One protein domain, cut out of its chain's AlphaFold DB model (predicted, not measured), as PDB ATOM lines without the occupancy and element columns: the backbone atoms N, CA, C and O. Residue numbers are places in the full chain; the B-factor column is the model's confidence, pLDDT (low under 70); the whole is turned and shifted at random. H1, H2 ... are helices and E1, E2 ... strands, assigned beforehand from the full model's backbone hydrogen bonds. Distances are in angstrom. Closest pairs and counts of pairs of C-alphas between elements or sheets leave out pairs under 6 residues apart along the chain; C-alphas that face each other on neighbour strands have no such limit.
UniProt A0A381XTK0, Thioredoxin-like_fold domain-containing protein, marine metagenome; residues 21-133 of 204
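AT A GLANCE: This is residues 21 to 133 of the 204 residues of the protein "Thioredoxin-like_fold domain-containing protein" of marine metagenome (UniProt A0A381XTK0). A small, strongly twisted sheet of four strands has one long helix, H5, running over one of its faces, and residues 124 to 133 stick out past the body as an arm. H1, H2 and H3 lead from E1 to E2 on H5's side of the sheet, while H4 lies off toward the other side. The 113 printed residues run E1 H1 H2 H3 E2 H4 E3 E4 H5, a mixed class; the mixed sheet has the order E2 E1 E3 E4. The whole is compact, radius of gyration of the C-alphas 14.7 A, spanning 49 by 33 by 20 A.

HOW THE PARTS SIT: Start at E1, residues 21 to 26: its parallel neighbour is E2, residues 55 to 59, with N 56 and O 22 at 2.9 A. Between them H1, residues 31 to 39, H2, 41 to 44, and H3, 48 to 52, complete a strand-helix-strand unit, two parallel neighbour strands joined through helices. H2 is not on the sheet; H3 only grazes it. H4, residues 66 to 73, only just on the sheet with 5 pairs of C-alphas within 10 A, only grazes it. E3, residues 85 to 90, is antiparallel to E1, N 23 to O 87 2.8 A, and forms a hairpin with E4, residues 95 to 101, N 88 to O 98 2.9 A. H5, residues 106 to 132, lies over E3 and E4 at a height over the sheet of 9.3 A; its closest C-alphas with E4 are Phe 116 and Ala 98, 7.8 A. H1 and H5 make two layers with the sheet, helices on one face. Every O i to N i+4 pair is within hydrogen-bond range in H1, H4 and H5; H3 has 0 of 1, but 2 of 2 O i to N i+3 pairs; H2 is too short for an i+4 pair.

IN THESE COORDINATES: Find C-alpha 21 at (161.054, 117.835, 142.816), where E1 begins; E4 spans 17.2 A. From C-alpha 106 at (179.028, 122.381, 146.262), H5 runs 38.3 A to C-alpha 132 at (147.818, 104.789, 159.941).

THE WHOLE: The C-alphas farthest apart, Ser 29 and Val 133, are 49.4 A apart. The printed part has no cut; H4 to E3 is the long link. Residues 126 to 133 have pLDDT under 70.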
ATOM      1  N   GLN A  21     160.043 117.175 143.645       93.62
ATOM      2  CA  GLN A  21     161.054 117.835 142.816       93.62
ATOM      3  C   GLN A  21     161.895 118.793 143.650       93.62
ATOM      4  O   GLN A  21     161.415 119.348 144.640       93.62
ATOM      5  N   LEU A  22     163.134 119.020 143.216       95.94
ATOM      6  CA  LEU A  22     163.949 120.131 143.691       95.94
ATOM      7  C   LEU A  22     163.873 121.255 142.658       95.94
ATOM      8  O   LEU A  22     164.493 121.190 141.598       95.94
ATOM      9  N   LEU A  23     163.092 122.283 142.948       97.19
ATOM     10  CA  LEU A  23     162.967 123.462 142.104       97.19
ATOM     11  C   LEU A  23     164.109 124.426 142.421       97.19
ATOM     12  O   LEU A  23     164.257 124.822 143.567       97.19
ATOM     13  N   MET A  24     164.888 124.841 141.427       97.88
ATOM     14  CA  MET A  24     165.868 125.918 141.568       97.88
ATOM     15  C   MET A  24     165.357 127.157 140.844       97.88
ATOM     16  O   MET A  24     165.334 127.195 139.615       97.88
ATOM     17  N   PHE A  25     165.025 128.201 141.588       98.06
ATOM     18  CA  PHE A  25     164.751 129.514 141.025       98.06
ATOM     19  C   PHE A  25     166.066 130.242 140.761       98.06
ATOM     20  O   PHE A  25     166.877 130.445 141.666       98.06
ATOM     21  N   SER A  26     166.286 130.608 139.503       97.62
ATOM     22  CA  SER A  26     167.554 131.109 138.986       97.62
ATOM     23  C   SER A  26     167.342 132.370 138.158       97.62
ATOM     24  O   SER A  26     166.388 132.469 137.387       97.62
ATOM     25  N   ASN A  27     168.266 133.318 138.287       96.56
ATOM     26  CA  ASN A  27     168.341 134.495 137.434       96.56
ATOM     27  C   ASN A  27     169.654 134.453 136.624       96.56
ATOM     28  O   ASN A  27     170.712 134.223 137.211       96.56
ATOM     29  N   PRO A  28     169.650 134.716 135.304       95.00
ATOM     30  CA  PRO A  28     170.874 134.759 134.500       95.00
ATOM     31  C   PRO A  28     171.927 135.761 134.998       95.00
ATOM     32  O   PRO A  28     173.117 135.530 134.818       95.00
ATOM     33  N   SER A  29     171.505 136.847 135.653       96.25
ATOM     34  CA  SER A  29     172.404 137.887 136.183       96.25
ATOM     35  C   SER A  29     172.994 137.543 137.558       96.25
ATOM     36  O   SER A  29     173.809 138.296 138.085       96.25
ATOM     37  N   CYS A  30     172.577 136.432 138.167       97.12
ATOM     38  CA  CYS A  30     172.999 136.011 139.500       97.12
ATOM     39  C   CYS A  30     174.249 135.122 139.417       97.12
ATOM     40  O   CYS A  30     174.187 133.999 138.916       97.12
ATOM     41  N   SER A  31     175.383 135.599 139.942       97.81
ATOM     42  CA  SER A  31     176.660 134.866 139.922       97.81
ATOM     43  C   SER A  31     176.583 133.534 140.670       97.81
ATOM     44  O   SER A  31     176.958 132.511 140.113       97.81
ATOM     45  N   TYR A  32     175.983 133.516 141.862       98.06
ATOM     46  CA  TYR A  32     175.800 132.293 142.657       98.06
ATOM     47  C   TYR A  32     174.952 131.234 141.940       98.06
ATOM     48  O   TYR A  32     175.156 130.034 142.104       98.06
ATOM     49  N   CYS A  33     174.011 131.672 141.104       98.19
ATOM     50  CA  CYS A  33     173.209 130.790 140.271       98.19
ATOM     51  C   CYS A  33     174.083 130.131 139.200       98.19
ATOM     52  O   CYS A  33     173.992 128.924 138.991       98.19
ATOM     53  N   GLN A  34     174.962 130.907 138.557       98.12
ATOM     54  CA  GLN A  34     175.925 130.381 137.586       98.12
ATOM     55  C   GLN A  34     176.942 129.444 138.245       98.12
ATOM     56  O   GLN A  34     177.303 128.427 137.657       98.12
ATOM     57  N   ASP A  35     177.367 129.748 139.471       98.31
ATOM     58  CA  ASP A  35     178.276 128.889 140.225       98.31
ATOM     59  C   ASP A  35     177.640 127.523 140.514       98.31
ATOM     60  O   ASP A  35     178.244 126.493 140.221       98.31
ATOM     61  N   PHE A  36     176.382 127.486 140.966       98.12
ATOM     62  CA  PHE A  36     175.649 126.227 141.134       98.12
ATOM     63  C   PHE A  36     175.533 125.436 139.820       98.12
ATOM     64  O   PHE A  36     175.793 124.229 139.792       98.12
ATOM     65  N   LEU A  37     175.159 126.109 138.724       97.88
ATOM     66  CA  LEU A  37     174.996 125.481 137.406       97.88
ATOM     67  C   LEU A  37     176.309 124.922 136.852       97.88
ATOM     68  O   LEU A  37     176.296 123.960 136.093       97.88
ATOM     69  N   ARG A  38     177.448 125.501 137.226       98.00
ATOM     70  CA  ARG A  38     178.768 125.001 136.838       98.00
ATOM     71  C   ARG A  38     179.215 123.834 137.714       98.00
ATOM     72  O   ARG A  38     179.740 122.845 137.206       98.00
ATOM     73  N   ASP A  39     179.034 123.951 139.025       96.75
ATOM     74  CA  ASP A  39     179.693 123.069 139.988       96.75
ATOM     75  C   ASP A  39     178.847 121.826 140.338       96.75
ATOM     76  O   ASP A  39     179.389 120.743 140.615       96.75
ATOM     77  N   VAL A  40     177.516 121.970 140.351       96.75
ATOM     78  CA  VAL A  40     176.569 120.965 140.868       96.75
ATOM     79  C   VAL A  40     175.722 120.344 139.765       96.75
ATOM     80  O   VAL A  40     175.707 119.115 139.656       96.75
ATOM     81  N   GLU A  41     175.040 121.166 138.963       96.31
ATOM     82  CA  GLU A  41     174.048 120.726 137.963       96.31
ATOM     83  C   GLU A  41     174.549 119.586 137.057       96.31
ATOM     84  O   GLU A  41     173.863 118.559 137.006       96.31
ATOM     85  N   PRO A  42     175.772 119.636 136.480       96.06
ATOM     86  CA  PRO A  42     176.208 118.631 135.509       96.06
ATOM     87  C   PRO A  42     176.327 117.225 136.105       96.06
ATOM     88  O   PRO A  42     176.221 116.226 135.398       96.06
ATOM     89  N   GLY A  43     176.571 117.135 137.418       94.44
ATOM     90  CA  GLY A  43     176.676 115.867 138.138       94.44
ATOM     91  C   GLY A  43     175.412 115.483 138.906       94.44
ATOM     92  O   GLY A  43     175.269 114.314 139.266       94.44
ATOM     93  N   TYR A  44     174.496 116.422 139.157       94.69
ATOM     94  CA  TYR A  44     173.361 116.215 140.056       94.69
ATOM     95  C   TYR A  44     172.475 115.052 139.604       94.69
ATOM     96  O   TYR A  44     172.181 114.167 140.405       94.69
ATOM     97  N   HIS A  45     172.136 114.989 138.312       91.31
ATOM     98  CA  HIS A  45     171.238 113.974 137.736       91.31
ATOM     99  C   HIS A  45     171.727 112.528 137.913       91.31
ATOM    100  O   HIS A  45     170.932 111.595 137.861       91.31
ATOM    101  N   SER A  46     173.029 112.328 138.145       90.44
ATOM    102  CA  SER A  46     173.612 111.003 138.406       90.44
ATOM    103  C   SER A  46     173.532 110.559 139.872       90.44
ATOM    104  O   SER A  46     173.820 109.403 140.188       90.44
ATOM    105  N   THR A  47     173.147 111.455 140.782       88.50
ATOM    106  CA  THR A  47     173.083 111.163 142.217       88.50
ATOM    107  C   THR A  47     171.860 110.319 142.576       88.50
ATOM    108  O   THR A  47     170.837 110.321 141.891       88.50
ATOM    109  N   GLN A  48     171.935 109.610 143.705       86.44
ATOM    110  CA  GLN A  48     170.775 108.894 144.239       86.44
ATOM    111  C   GLN A  48     169.660 109.862 144.670       86.44
ATOM    112  O   GLN A  48     168.486 109.534 144.514       86.44
ATOM    113  N   ILE A  49     170.027 111.059 145.141       85.94
ATOM    114  CA  ILE A  49     169.084 112.110 145.544       85.94
ATOM    115  C   ILE A  49     168.250 112.563 144.341       85.94
ATOM    116  O   ILE A  49     167.030 112.630 144.443       85.94
ATOM    117  N   ALA A  50     168.868 112.763 143.174       88.94
ATOM    118  CA  ALA A  50     168.165 113.196 141.964       88.94
ATOM    119  C   ALA A  50     167.098 112.213 141.459       88.94
ATOM    120  O   ALA A  50     166.186 112.620 140.742       88.94
ATOM    121  N   LYS A  51     167.165 110.930 141.841       86.75
ATOM    122  CA  LYS A  51     166.106 109.958 141.516       86.75
ATOM    123  C   LYS A  51     164.816 110.226 142.289       86.75
ATOM    124  O   LYS A  51     163.740 109.912 141.788       86.75
ATOM    125  N   GLN A  52     164.933 110.757 143.504       85.31
ATOM    126  CA  GLN A  52     163.801 111.110 144.363       85.31
ATOM    127  C   GLN A  52     163.390 112.576 144.179       85.31
ATOM    128  O   GLN A  52     162.202 112.877 144.176       85.31
ATOM    129  N   PHE A  53     164.374 113.458 143.978       90.75
ATOM    130  CA  PHE A  53     164.220 114.903 143.835       90.75
ATOM    131  C   PHE A  53     164.895 115.373 142.547       90.75
ATOM    132  O   PHE A  53     165.974 115.978 142.598       90.75
ATOM    133  N   PRO A  54     164.317 115.076 141.372       93.94
ATOM    134  CA  PRO A  54     164.827 115.600 140.114       93.94
ATOM    135  C   PRO A  54     164.884 117.130 140.165       93.94
ATOM    136  O   PRO A  54     163.965 117.791 140.657       93.94
ATOM    137  N   LEU A  55     165.996 117.681 139.678       96.00
ATOM    138  CA  LEU A  55     166.236 119.118 139.657       96.00
ATOM    139  C   LEU A  55     165.486 119.748 138.484       96.00
ATOM    140  O   LEU A  55     165.679 119.354 137.332       96.00
ATOM    141  N   ARG A  56     164.689 120.776 138.770       95.88
ATOM    142  CA  ARG A  56     164.027 121.609 137.766       95.88
ATOM    143  C   ARG A  56     164.438 123.059 137.953       95.88
ATOM    144  O   ARG A  56     164.148 123.671 138.974       95.88
ATOM    145  N   ILE A  57     165.082 123.628 136.942       96.88
ATOM    146  CA  ILE A  57     165.521 125.025 136.971       96.88
ATOM    147  C   ILE A  57     164.404 125.914 136.420       96.88
ATOM    148  O   ILE A  57     163.868 125.663 135.340       96.88
ATOM    149  N   ILE A  58     164.058 126.959 137.164       96.81
ATOM    150  CA  ILE A  58     163.028 127.940 136.837       96.81
ATOM    151  C   ILE A  58     163.709 129.293 136.689       96.81
ATOM    152  O   ILE A  58     164.357 129.779 137.614       96.81
ATOM    153  N   ASN A  59     163.558 129.912 135.523       94.88
ATOM    154  CA  ASN A  59     164.055 131.260 135.293       94.88
ATOM    155  C   ASN A  59     163.103 132.284 135.927       94.88
ATOM    156  O   ASN A  59     161.900 132.232 135.678       94.88
ATOM    157  N   THR A  60     163.637 133.211 136.720       94.75
ATOM    158  CA  THR A  60     162.866 134.292 137.357       94.75
ATOM    159  C   THR A  60     162.760 135.556 136.501       94.75
ATOM    160  O   THR A  60     162.130 136.529 136.909       94.75
ATOM    161  N   VAL A  61     163.363 135.576 135.310       93.62
ATOM    162  CA  VAL A  61     163.217 136.685 134.361       93.62
ATOM    163  C   VAL A  61     161.875 136.591 133.643       93.62
ATOM    164  O   VAL A  61     161.633 135.657 132.881       93.62
ATOM    165  N   GLY A  62     161.051 137.623 133.820       89.94
ATOM    166  CA  GLY A  62     159.745 137.742 133.178       89.94
ATOM    167  C   GLY A  62     158.596 137.296 134.086       89.94
ATOM    168  O   GLY A  62     158.776 137.182 135.299       89.94
ATOM    169  N   PRO A  63     157.391 137.103 133.524       91.75
ATOM    170  CA  PRO A  63     156.248 136.650 134.304       91.75
ATOM    171  C   PRO A  63     156.487 135.230 134.843       91.75
ATOM    172  O   PRO A  63     157.048 134.394 134.124       91.75
ATOM    173  N   PRO A  64     156.053 134.930 136.081       90.31
ATOM    174  CA  PRO A  64     156.153 133.584 136.619       90.31
ATOM    175  C   PRO A  64     155.305 132.603 135.790       90.31
ATOM    176  O   PRO A  64     154.294 132.993 135.198       90.31
ATOM    177  N   PRO A  65     155.680 131.313 135.743       92.50
ATOM    178  CA  PRO A  65     154.830 130.285 135.157       92.50
ATOM    179  C   PRO A  65     153.461 130.222 135.848       92.50
ATOM    180  O   PRO A  65     153.391 130.344 137.069       92.50
ATOM    181  N   GLN A  66     152.398 129.917 135.096       95.00
ATOM    182  CA  GLN A  66     151.031 129.870 135.636       95.00
ATOM    183  C   GLN A  66     150.901 128.973 136.876       95.00
ATOM    184  O   GLN A  66     150.305 129.382 137.860       95.00
ATOM    185  N   TRP A  67     151.525 127.789 136.871       94.06
ATOM    186  CA  TRP A  67     151.474 126.871 138.017       94.06
ATOM    187  C   TRP A  67     152.042 127.496 139.302       94.06
ATOM    188  O   TRP A  67     151.569 127.182 140.392       94.06
ATOM    189  N   PHE A  68     153.049 128.372 139.180       95.38
ATOM    190  CA  PHE A  68     153.640 129.069 140.318       95.38
ATOM    191  C   PHE A  68     152.666 130.124 140.836       95.38
ATOM    192  O   PHE A  68     152.438 130.186 142.037       95.38
ATOM    193  N   SER A  69     152.051 130.906 139.941       94.81
ATOM    194  CA  SER A  69     150.994 131.856 140.309       94.81
ATOM    195  C   SER A  69     149.829 131.160 141.010       94.81
ATOM    196  O   SER A  69     149.448 131.570 142.098       94.81
ATOM    197  N   ASP A  70     149.342 130.042 140.467       94.88
ATOM    198  CA  ASP A  70     148.248 129.270 141.066       94.88
ATOM    199  C   ASP A  70     148.625 128.705 142.445       94.88
ATOM    200  O   ASP A  70     147.784 128.572 143.335       94.88
ATOM    201  N   ALA A  71     149.882 128.293 142.634       94.50
ATOM    202  CA  ALA A  71     150.388 127.846 143.927       94.50
ATOM    203  C   ALA A  71     150.507 129.009 144.922       94.50
ATOM    204  O   ALA A  71     150.118 128.858 146.079       94.50
ATOM    205  N   TYR A  72     150.998 130.159 144.471       92.88
ATOM    206  CA  TYR A  72     151.161 131.356 145.286       92.88
ATOM    207  C   TYR A  72     149.804 131.890 145.762       92.88
ATOM    208  O   TYR A  72     149.614 132.102 146.956       92.88
ATOM    209  N   ASP A  73     148.815 131.972 144.869       94.94
ATOM    210  CA  ASP A  73     147.448 132.410 145.191       94.94
ATOM    211  C   ASP A  73     146.762 131.496 146.223       94.94
ATOM    212  O   ASP A  73     145.910 131.933 146.999       94.94
ATOM    213  N   ARG A  74     147.150 130.215 146.263       95.69
ATOM    214  CA  ARG A  74     146.678 129.233 147.252       95.69
ATOM    215  C   ARG A  74     147.472 129.246 148.560       95.69
ATOM    216  O   ARG A  74     147.119 128.496 149.464       95.69
ATOM    217  N   ASN A  75     148.497 130.091 148.689       93.88
ATOM    218  CA  ASN A  75     149.482 130.067 149.777       93.88
ATOM    219  C   ASN A  75     150.193 128.707 149.912       93.88
ATOM    220  O   ASN A  75     150.538 128.272 151.008       93.88
ATOM    221  N   ASN A  76     150.391 128.016 148.789       94.38
ATOM    222  CA  ASN A  76     151.096 126.740 148.729       94.38
ATOM    223  C   ASN A  76     152.592 126.906 148.409       94.38
ATOM    224  O   ASN A  76     153.331 125.926 148.462       94.38
ATOM    225  N   ILE A  77     153.034 128.108 148.038       95.44
ATOM    226  CA  ILE A  77     154.440 128.478 147.837       95.44
ATOM    227  C   ILE A  77     154.611 129.956 148.191       95.44
ATOM    228  O   ILE A  77     153.748 130.768 147.855       95.44
ATOM    229  N   ASP A  78     155.717 130.303 148.843       94.75
ATOM    230  CA  ASP A  78     156.029 131.697 149.174       94.75
ATOM    231  C   ASP A  78     156.732 132.410 148.009       94.75
ATOM    232  O   ASP A  78     157.290 131.774 147.106       94.75
ATOM    233  N   SER A  79     156.775 133.747 148.054       94.50
ATOM    234  CA  SER A  79     157.515 134.543 147.071       94.50
ATOM    235  C   SER A  79     158.999 134.162 147.027       94.50
ATOM    236  O   SER A  79     159.591 133.670 147.996       94.50
ATOM    237  N   ILE A  80     159.608 134.367 145.859       95.75
ATOM    238  CA  ILE A  80     161.036 134.140 145.638       95.75
ATOM    239  C   ILE A  80     161.745 135.491 145.658       95.75
ATOM    240  O   ILE A  80     161.836 136.172 144.638       95.75
ATOM    241  N   ASP A  81     162.247 135.864 146.833       93.31
ATOM    242  CA  ASP A  81     162.841 137.189 147.060       93.31
ATOM    243  C   ASP A  81     164.352 137.236 146.763       93.31
ATOM    244  O   ASP A  81     164.949 138.309 146.684       93.31
ATOM    245  N   ALA A  82     164.986 136.073 146.585       95.62
ATOM    246  CA  ALA A  82     166.410 135.936 146.296       95.62
ATOM    247  C   ALA A  82     166.673 134.783 145.316       95.62
ATOM    248  O   ALA A  82     165.852 133.884 145.157       95.62
ATOM    249  N   THR A  83     167.834 134.800 144.658       96.88
ATOM    250  CA  THR A  83     168.308 133.684 143.824       96.88
ATOM    251  C   THR A  83     169.790 133.381 144.103       96.88
ATOM    252  O   THR A  83     170.551 134.332 144.291       96.88
ATOM    253  N   PRO A  84     170.226 132.106 144.063       97.75
ATOM    254  CA  PRO A  84     169.387 130.938 143.825       97.75
ATOM    255  C   PRO A  84     168.557 130.585 145.064       97.75
ATOM    256  O   PRO A  84     169.038 130.688 146.189       97.75
ATOM    257  N   THR A  85     167.320 130.149 144.844       97.75
ATOM    258  CA  THR A  85     166.473 129.567 145.892       97.75
ATOM    259  C   THR A  85     166.063 128.176 145.457       97.75
ATOM    260  O   THR A  85     165.603 127.987 144.332       97.75
ATOM    261  N   PHE A  86     166.242 127.207 146.347       96.75
ATOM    262  CA  PHE A  86     165.891 125.816 146.124       96.75
ATOM    263  C   PHE A  86     164.648 125.477 146.937       96.75
ATOM    264  O   PHE A  86     164.634 125.664 148.150       96.75
ATOM    265  N   VAL A  87     163.607 124.983 146.282       95.88
ATOM    266  CA  VAL A  87     162.339 124.600 146.906       95.88
ATOM    267  C   VAL A  87     162.112 123.119 146.670       95.88
ATOM    268  O   VAL A  87     162.159 122.655 145.532       95.88
ATOM    269  N   MET A  88     161.830 122.374 147.734       93.69
ATOM    270  CA  MET A  88     161.285 121.030 147.589       93.69
ATOM    271  C   MET A  88     159.793 121.113 147.399       93.69
ATOM    272  O   MET A  88     159.067 121.632 148.247       93.69
ATOM    273  N   TRP A  89     159.363 120.579 146.274       94.50
ATOM    274  CA  TRP A  89     157.999 120.657 145.813       94.50
ATOM    275  C   TRP A  89     157.346 119.284 145.879       94.50
ATOM    276  O   TRP A  89     157.906 118.322 145.354       94.50
ATOM    277  N   ASP A  90     156.179 119.197 146.515       92.44
ATOM    278  CA  ASP A  90     155.301 118.028 146.464       92.44
ATOM    279  C   ASP A  90     154.387 118.144 145.242       92.44
ATOM    280  O   ASP A  90     153.494 118.993 145.203       92.44
ATOM    281  N   GLU A  91     154.580 117.287 144.240       90.56
ATOM    282  CA  GLU A  91     153.754 117.304 143.029       90.56
ATOM    283  C   GLU A  91     152.332 116.788 143.278       90.56
ATOM    284  O   GLU A  91     151.403 117.146 142.554       90.56
ATOM    285  N   LYS A  92     152.110 115.973 144.311       89.44
ATOM    286  CA  LYS A  92     150.772 115.474 144.641       89.44
ATOM    287  C   LYS A  92     149.969 116.526 145.401       89.44
ATOM    288  O   LYS A  92     148.797 116.734 145.094       89.44
ATOM    289  N   GLN A  93     150.585 117.171 146.388       89.12
ATOM    290  CA  GLN A  93     149.942 118.212 147.199       89.12
ATOM    291  C   GLN A  93     149.982 119.589 146.539       89.12
ATOM    292  O   GLN A  93     149.220 120.472 146.932       89.12
ATOM    293  N   GLN A  94     150.813 119.751 145.504       92.25
ATOM    294  CA  GLN A  94     151.059 121.024 144.835       92.25
ATOM    295  C   GLN A  94     151.461 122.093 145.859       92.25
ATOM    296  O   GLN A  94     150.847 123.162 145.907       92.25
ATOM    297  N   SER A  95     152.441 121.768 146.710       93.06
ATOM    298  CA  SER A  95     152.891 122.621 147.815       93.06
ATOM    299  C   SER A  95     154.393 122.535 148.082       93.06
ATOM    300  O   SER A  95     155.003 121.468 147.971       93.06
ATOM    301  N   GLU A  96     154.971 123.656 148.506       93.81
ATOM    302  CA  GLU A  96     156.318 123.755 149.054       93.81
ATOM    303  C   GLU A  96     156.387 122.998 150.384       93.81
ATOM    304  O   GLU A  96     155.577 123.198 151.289       93.81
ATOM    305  N   ILE A  97     157.364 122.100 150.499       90.50
ATOM    306  CA  ILE A  97     157.588 121.336 151.727       90.50
ATOM    307  C   ILE A  97     158.609 122.043 152.607       90.50
ATOM    308  O   ILE A  97     158.432 122.097 153.826       90.50
ATOM    309  N   ALA A  98     159.680 122.536 151.983       90.00
ATOM    310  CA  ALA A  98     160.723 123.321 152.615       90.00
ATOM    311  C   ALA A  98     161.615 123.995 151.548       90.00
ATOM    312  O   ALA A  98     161.549 123.671 150.354       90.00
ATOM    313  N   ARG A  99     162.476 124.914 152.001       93.50
ATOM    314  CA  ARG A  99     163.285 125.800 151.159       93.50
ATOM    315  C   ARG A  99     164.719 125.962 151.639       93.50
ATOM    316  O   ARG A  99     165.008 125.895 152.831       93.50
ATOM    317  N   LEU A 100     165.587 126.267 150.684       92.31
ATOM    318  CA  LEU A 100     166.969 126.672 150.865       92.31
ATOM    319  C   LEU A 100     167.236 127.960 150.091       92.31
ATOM    320  O   LEU A 100     166.886 128.054 148.917       92.31
ATOM    321  N   VAL A 101     167.876 128.946 150.712       94.62
ATOM    322  CA  VAL A 101     168.190 130.225 150.060       94.62
ATOM    323  C   VAL A 101     169.699 130.391 149.959       94.62
ATOM    324  O   VAL A 101     170.408 130.248 150.952       94.62
ATOM    325  N   GLY A 102     170.171 130.731 148.761       94.94
ATOM    326  CA  GLY A 102     171.576 130.968 148.462       94.94
ATOM    327  C   GLY A 102     172.348 129.711 148.063       94.94
ATOM    328  O   GLY A 102     171.893 128.578 148.212       94.94
ATOM    329  N   TYR A 103     173.543 129.941 147.526       97.12
ATOM    330  CA  TYR A 103     174.521 128.909 147.198       97.12
ATOM    331  C   TYR A 103     175.914 129.439 147.530       97.12
ATOM    332  O   TYR A 103     176.325 130.458 146.980       97.12
ATOM    333  N   GLU A 104     176.617 128.760 148.434       94.44
ATOM    334  CA  GLU A 104     177.981 129.120 148.840       94.44
ATOM    335  C   GLU A 104     179.016 128.214 148.167       94.44
ATOM    336  O   GLU A 104     179.955 128.689 147.531       94.44
ATOM    337  N   SER A 105     178.824 126.898 148.264       95.44
ATOM    338  CA  SER A 105     179.693 125.906 147.640       95.44
ATOM    339  C   SER A 105     178.953 124.595 147.371       95.44
ATOM    340  O   SER A 105     177.907 124.308 147.957       95.44
ATOM    341  N   LYS A 106     179.534 123.737 146.522       94.56
ATOM    342  CA  LYS A 106     179.028 122.381 146.262       94.56
ATOM    343  C   LYS A 106     178.947 121.541 147.537       94.56
ATOM    344  O   LYS A 106     177.993 120.785 147.706       94.56
ATOM    345  N   ALA A 107     179.946 121.646 148.412       93.69
ATOM    346  CA  ALA A 107     179.989 120.878 149.652       93.69
ATOM    347  C   ALA A 107     178.869 121.313 150.607       93.69
ATOM    348  O   ALA A 107     178.149 120.462 151.133       93.69
ATOM    349  N   ASP A 108     178.674 122.623 150.760       91.00
ATOM    350  CA  ASP A 108     177.625 123.177 151.619       91.00
ATOM    351  C   ASP A 108     176.234 122.876 151.070       91.00
ATOM    352  O   ASP A 108     175.354 122.478 151.831       91.00
ATOM    353  N   PHE A 109     176.055 122.940 149.746       93.88
ATOM    354  CA  PHE A 109     174.807 122.553 149.093       93.88
ATOM    355  C   PHE A 109     174.402 121.116 149.443       93.88
ATOM    356  O   PHE A 109     173.292 120.895 149.920       93.88
ATOM    357  N   TYR A 110     175.294 120.135 149.267       91.94
ATOM    358  CA  TYR A 110     174.966 118.741 149.592       91.94
ATOM    359  C   TYR A 110     174.807 118.506 151.099       91.94
ATOM    360  O   TYR A 110     173.998 117.673 151.500       91.94
ATOM    361  N   LYS A 111     175.526 119.250 151.948       90.06
ATOM    362  CA  LYS A 111     175.338 119.203 153.403       90.06
ATOM    363  C   LYS A 111     173.939 119.682 153.800       90.06
ATOM    364  O   LYS A 111     173.248 118.975 154.531       90.06
ATOM    365  N   MET A 112     173.519 120.844 153.301       86.44
ATOM    366  CA  MET A 112     172.183 121.401 153.532       86.44
ATOM    367  C   MET A 112     171.093 120.506 152.947       86.44
ATOM    368  O   MET A 112     170.098 120.240 153.617       86.44
ATOM    369  N   LEU A 113     171.300 119.980 151.738       87.44
ATOM    370  CA  LEU A 113     170.359 119.068 151.098       87.44
ATOM    371  C   LEU A 113     170.183 117.782 151.912       87.44
ATOM    372  O   LEU A 113     169.059 117.341 152.102       87.44
ATOM    373  N   ASN A 114     171.254 117.211 152.467       85.88
ATOM    374  CA  ASN A 114     171.133 116.040 153.338       85.88
ATOM    375  C   ASN A 114     170.343 116.355 154.616       85.88
ATOM    376  O   ASN A 114     169.439 115.606 154.962       85.88
ATOM    377  N   GLN A 115     170.617 117.476 155.293       82.75
ATOM    378  CA  GLN A 115     169.851 117.880 156.488       82.75
ATOM    379  C   GLN A 115     168.359 118.030 156.187       82.75
ATOM    380  O   GLN A 115     167.494 117.617 156.952       82.75
ATOM    381  N   PHE A 116     168.073 118.616 155.038       80.88
ATOM    382  CA  PHE A 116     166.734 118.822 154.547       80.88
ATOM    383  C   PHE A 116     166.008 117.510 154.216       80.88
ATOM    384  O   PHE A 116     164.828 117.353 154.526       80.88
ATOM    385  N   MET A 117     166.729 116.543 153.649       81.94
ATOM    386  CA  MET A 117     166.229 115.195 153.400       81.94
ATOM    387  C   MET A 117     165.907 114.451 154.695       81.94
ATOM    388  O   MET A 117     164.879 113.786 154.757       81.94
ATOM    389  N   GLU A 118     166.731 114.570 155.735       81.56
ATOM    390  CA  GLU A 118     166.442 113.966 157.045       81.56
ATOM    391  C   GLU A 118     165.138 114.526 157.639       81.56
ATOM    392  O   GLU A 118     164.262 113.769 158.056       81.56
ATOM    393  N   LEU A 119     164.949 115.851 157.589       73.94
ATOM    394  CA  LEU A 119     163.697 116.488 158.022       73.94
ATOM    395  C   LEU A 119     162.489 115.988 157.224       73.94
ATOM    396  O   LEU A 119     161.415 115.766 157.783       73.94
ATOM    397  N   PHE A 120     162.666 115.801 155.919       79.12
ATOM    398  CA  PHE A 120     161.622 115.277 155.053       79.12
ATOM    399  C   PHE A 120     161.237 113.834 155.402       79.12
ATOM    400  O   PHE A 120     160.047 113.542 155.491       79.12
ATOM    401  N   HIS A 121     162.209 112.947 155.638       79.00
ATOM    402  CA  HIS A 121     161.929 111.561 156.024       79.00
ATOM    403  C   HIS A 121     161.173 111.490 157.353       79.00
ATOM    404  O   HIS A 121     160.168 110.789 157.426       79.00
ATOM    405  N   ASN A 122     161.576 112.285 158.348       75.38
ATOM    406  CA  ASN A 122     160.864 112.365 159.625       75.38
ATOM    407  C   ASN A 122     159.415 112.833 159.429       75.38
ATOM    408  O   ASN A 122     158.491 112.236 159.969       75.38
ATOM    409  N   LYS A 123     159.193 113.849 158.583       71.81
ATOM    410  CA  LYS A 123     157.847 114.351 158.268       71.81
ATOM    411  C   LYS A 123     156.991 113.320 157.522       71.81
ATOM    412  O   LYS A 123     155.779 113.268 157.719       71.81
ATOM    413  N   LEU A 124     157.595 112.507 156.652       74.44
ATOM    414  CA  LEU A 124     156.902 111.386 156.013       74.44
ATOM    415  C   LEU A 124     156.546 110.289 157.013       74.44
ATOM    416  O   LEU A 124     155.459 109.730 156.910       74.44
ATOM    417  N   GLU A 125     157.436 109.980 157.954       72.44
ATOM    418  CA  GLU A 125     157.187 108.996 159.008       72.44
ATOM    419  C   GLU A 125     156.064 109.467 159.940       72.44
ATOM    420  O   GLU A 125     155.112 108.726 160.165       72.44
ATOM    421  N   GLU A 126     156.087 110.732 160.366       67.12
ATOM    422  CA  GLU A 126     154.999 111.369 161.120       67.12
ATOM    423  C   GLU A 126     153.665 111.318 160.367       67.12
ATOM    424  O   GLU A 126     152.650 110.940 160.948       67.12
ATOM    425  N   ARG A 127     153.654 111.631 159.064       65.56
ATOM    426  CA  ARG A 127     152.435 111.563 158.242       65.56
ATOM    427  C   ARG A 127     151.955 110.126 158.037       65.56
ATOM    428  O   ARG A 127     150.759 109.882 158.055       65.56
ATOM    429  N   ALA A 128     152.860 109.167 157.854       65.06
ATOM    430  CA  ALA A 128     152.497 107.756 157.757       65.06
ATOM    431  C   ALA A 128     151.920 107.234 159.082       65.06
ATOM    432  O   ALA A 128     151.023 106.393 159.071       65.06
ATOM    433  N   ILE A 129     152.397 107.748 160.218       60.69
ATOM    434  CA  ILE A 129     151.802 107.505 161.533       60.69
ATOM    435  C   ILE A 129     150.413 108.160 161.603       60.69
ATOM    436  O   ILE A 129     149.455 107.476 161.932       60.69
ATOM    437  N   GLU A 130     150.258 109.427 161.220       58.00
ATOM    438  CA  GLU A 130     148.958 110.121 161.201       58.00
ATOM    439  C   GLU A 130     147.918 109.419 160.308       58.00
ATOM    440  O   GLU A 130     146.781 109.229 160.727       58.00
ATOM    441  N   ASP A 131     148.316 108.954 159.121       61.97
ATOM    442  CA  ASP A 131     147.450 108.238 158.175       61.97
ATOM    443  C   ASP A 131     147.146 106.786 158.613       61.97
ATOM    444  O   ASP A 131     146.167 106.194 158.152       61.97
ATOM    445  N   SER A 132     147.987 106.178 159.465       58.81
ATOM    446  CA  SER A 132     147.818 104.789 159.941       58.81
ATOM    447  C   SER A 132     147.142 104.680 161.301       58.81
ATOM    448  O   SER A 132     146.635 103.610 161.653       58.81
ATOM    449  N   VAL A 133     147.094 105.770 162.060       49.69
ATOM    450  CA  VAL A 133     146.273 105.854 163.257       49.69
ATOM    451  C   VAL A 133     144.917 106.407 162.826       49.69
ATOM    452  O   VAL A 133     144.788 107.591 162.538       49.69
TER     453      VAL A 133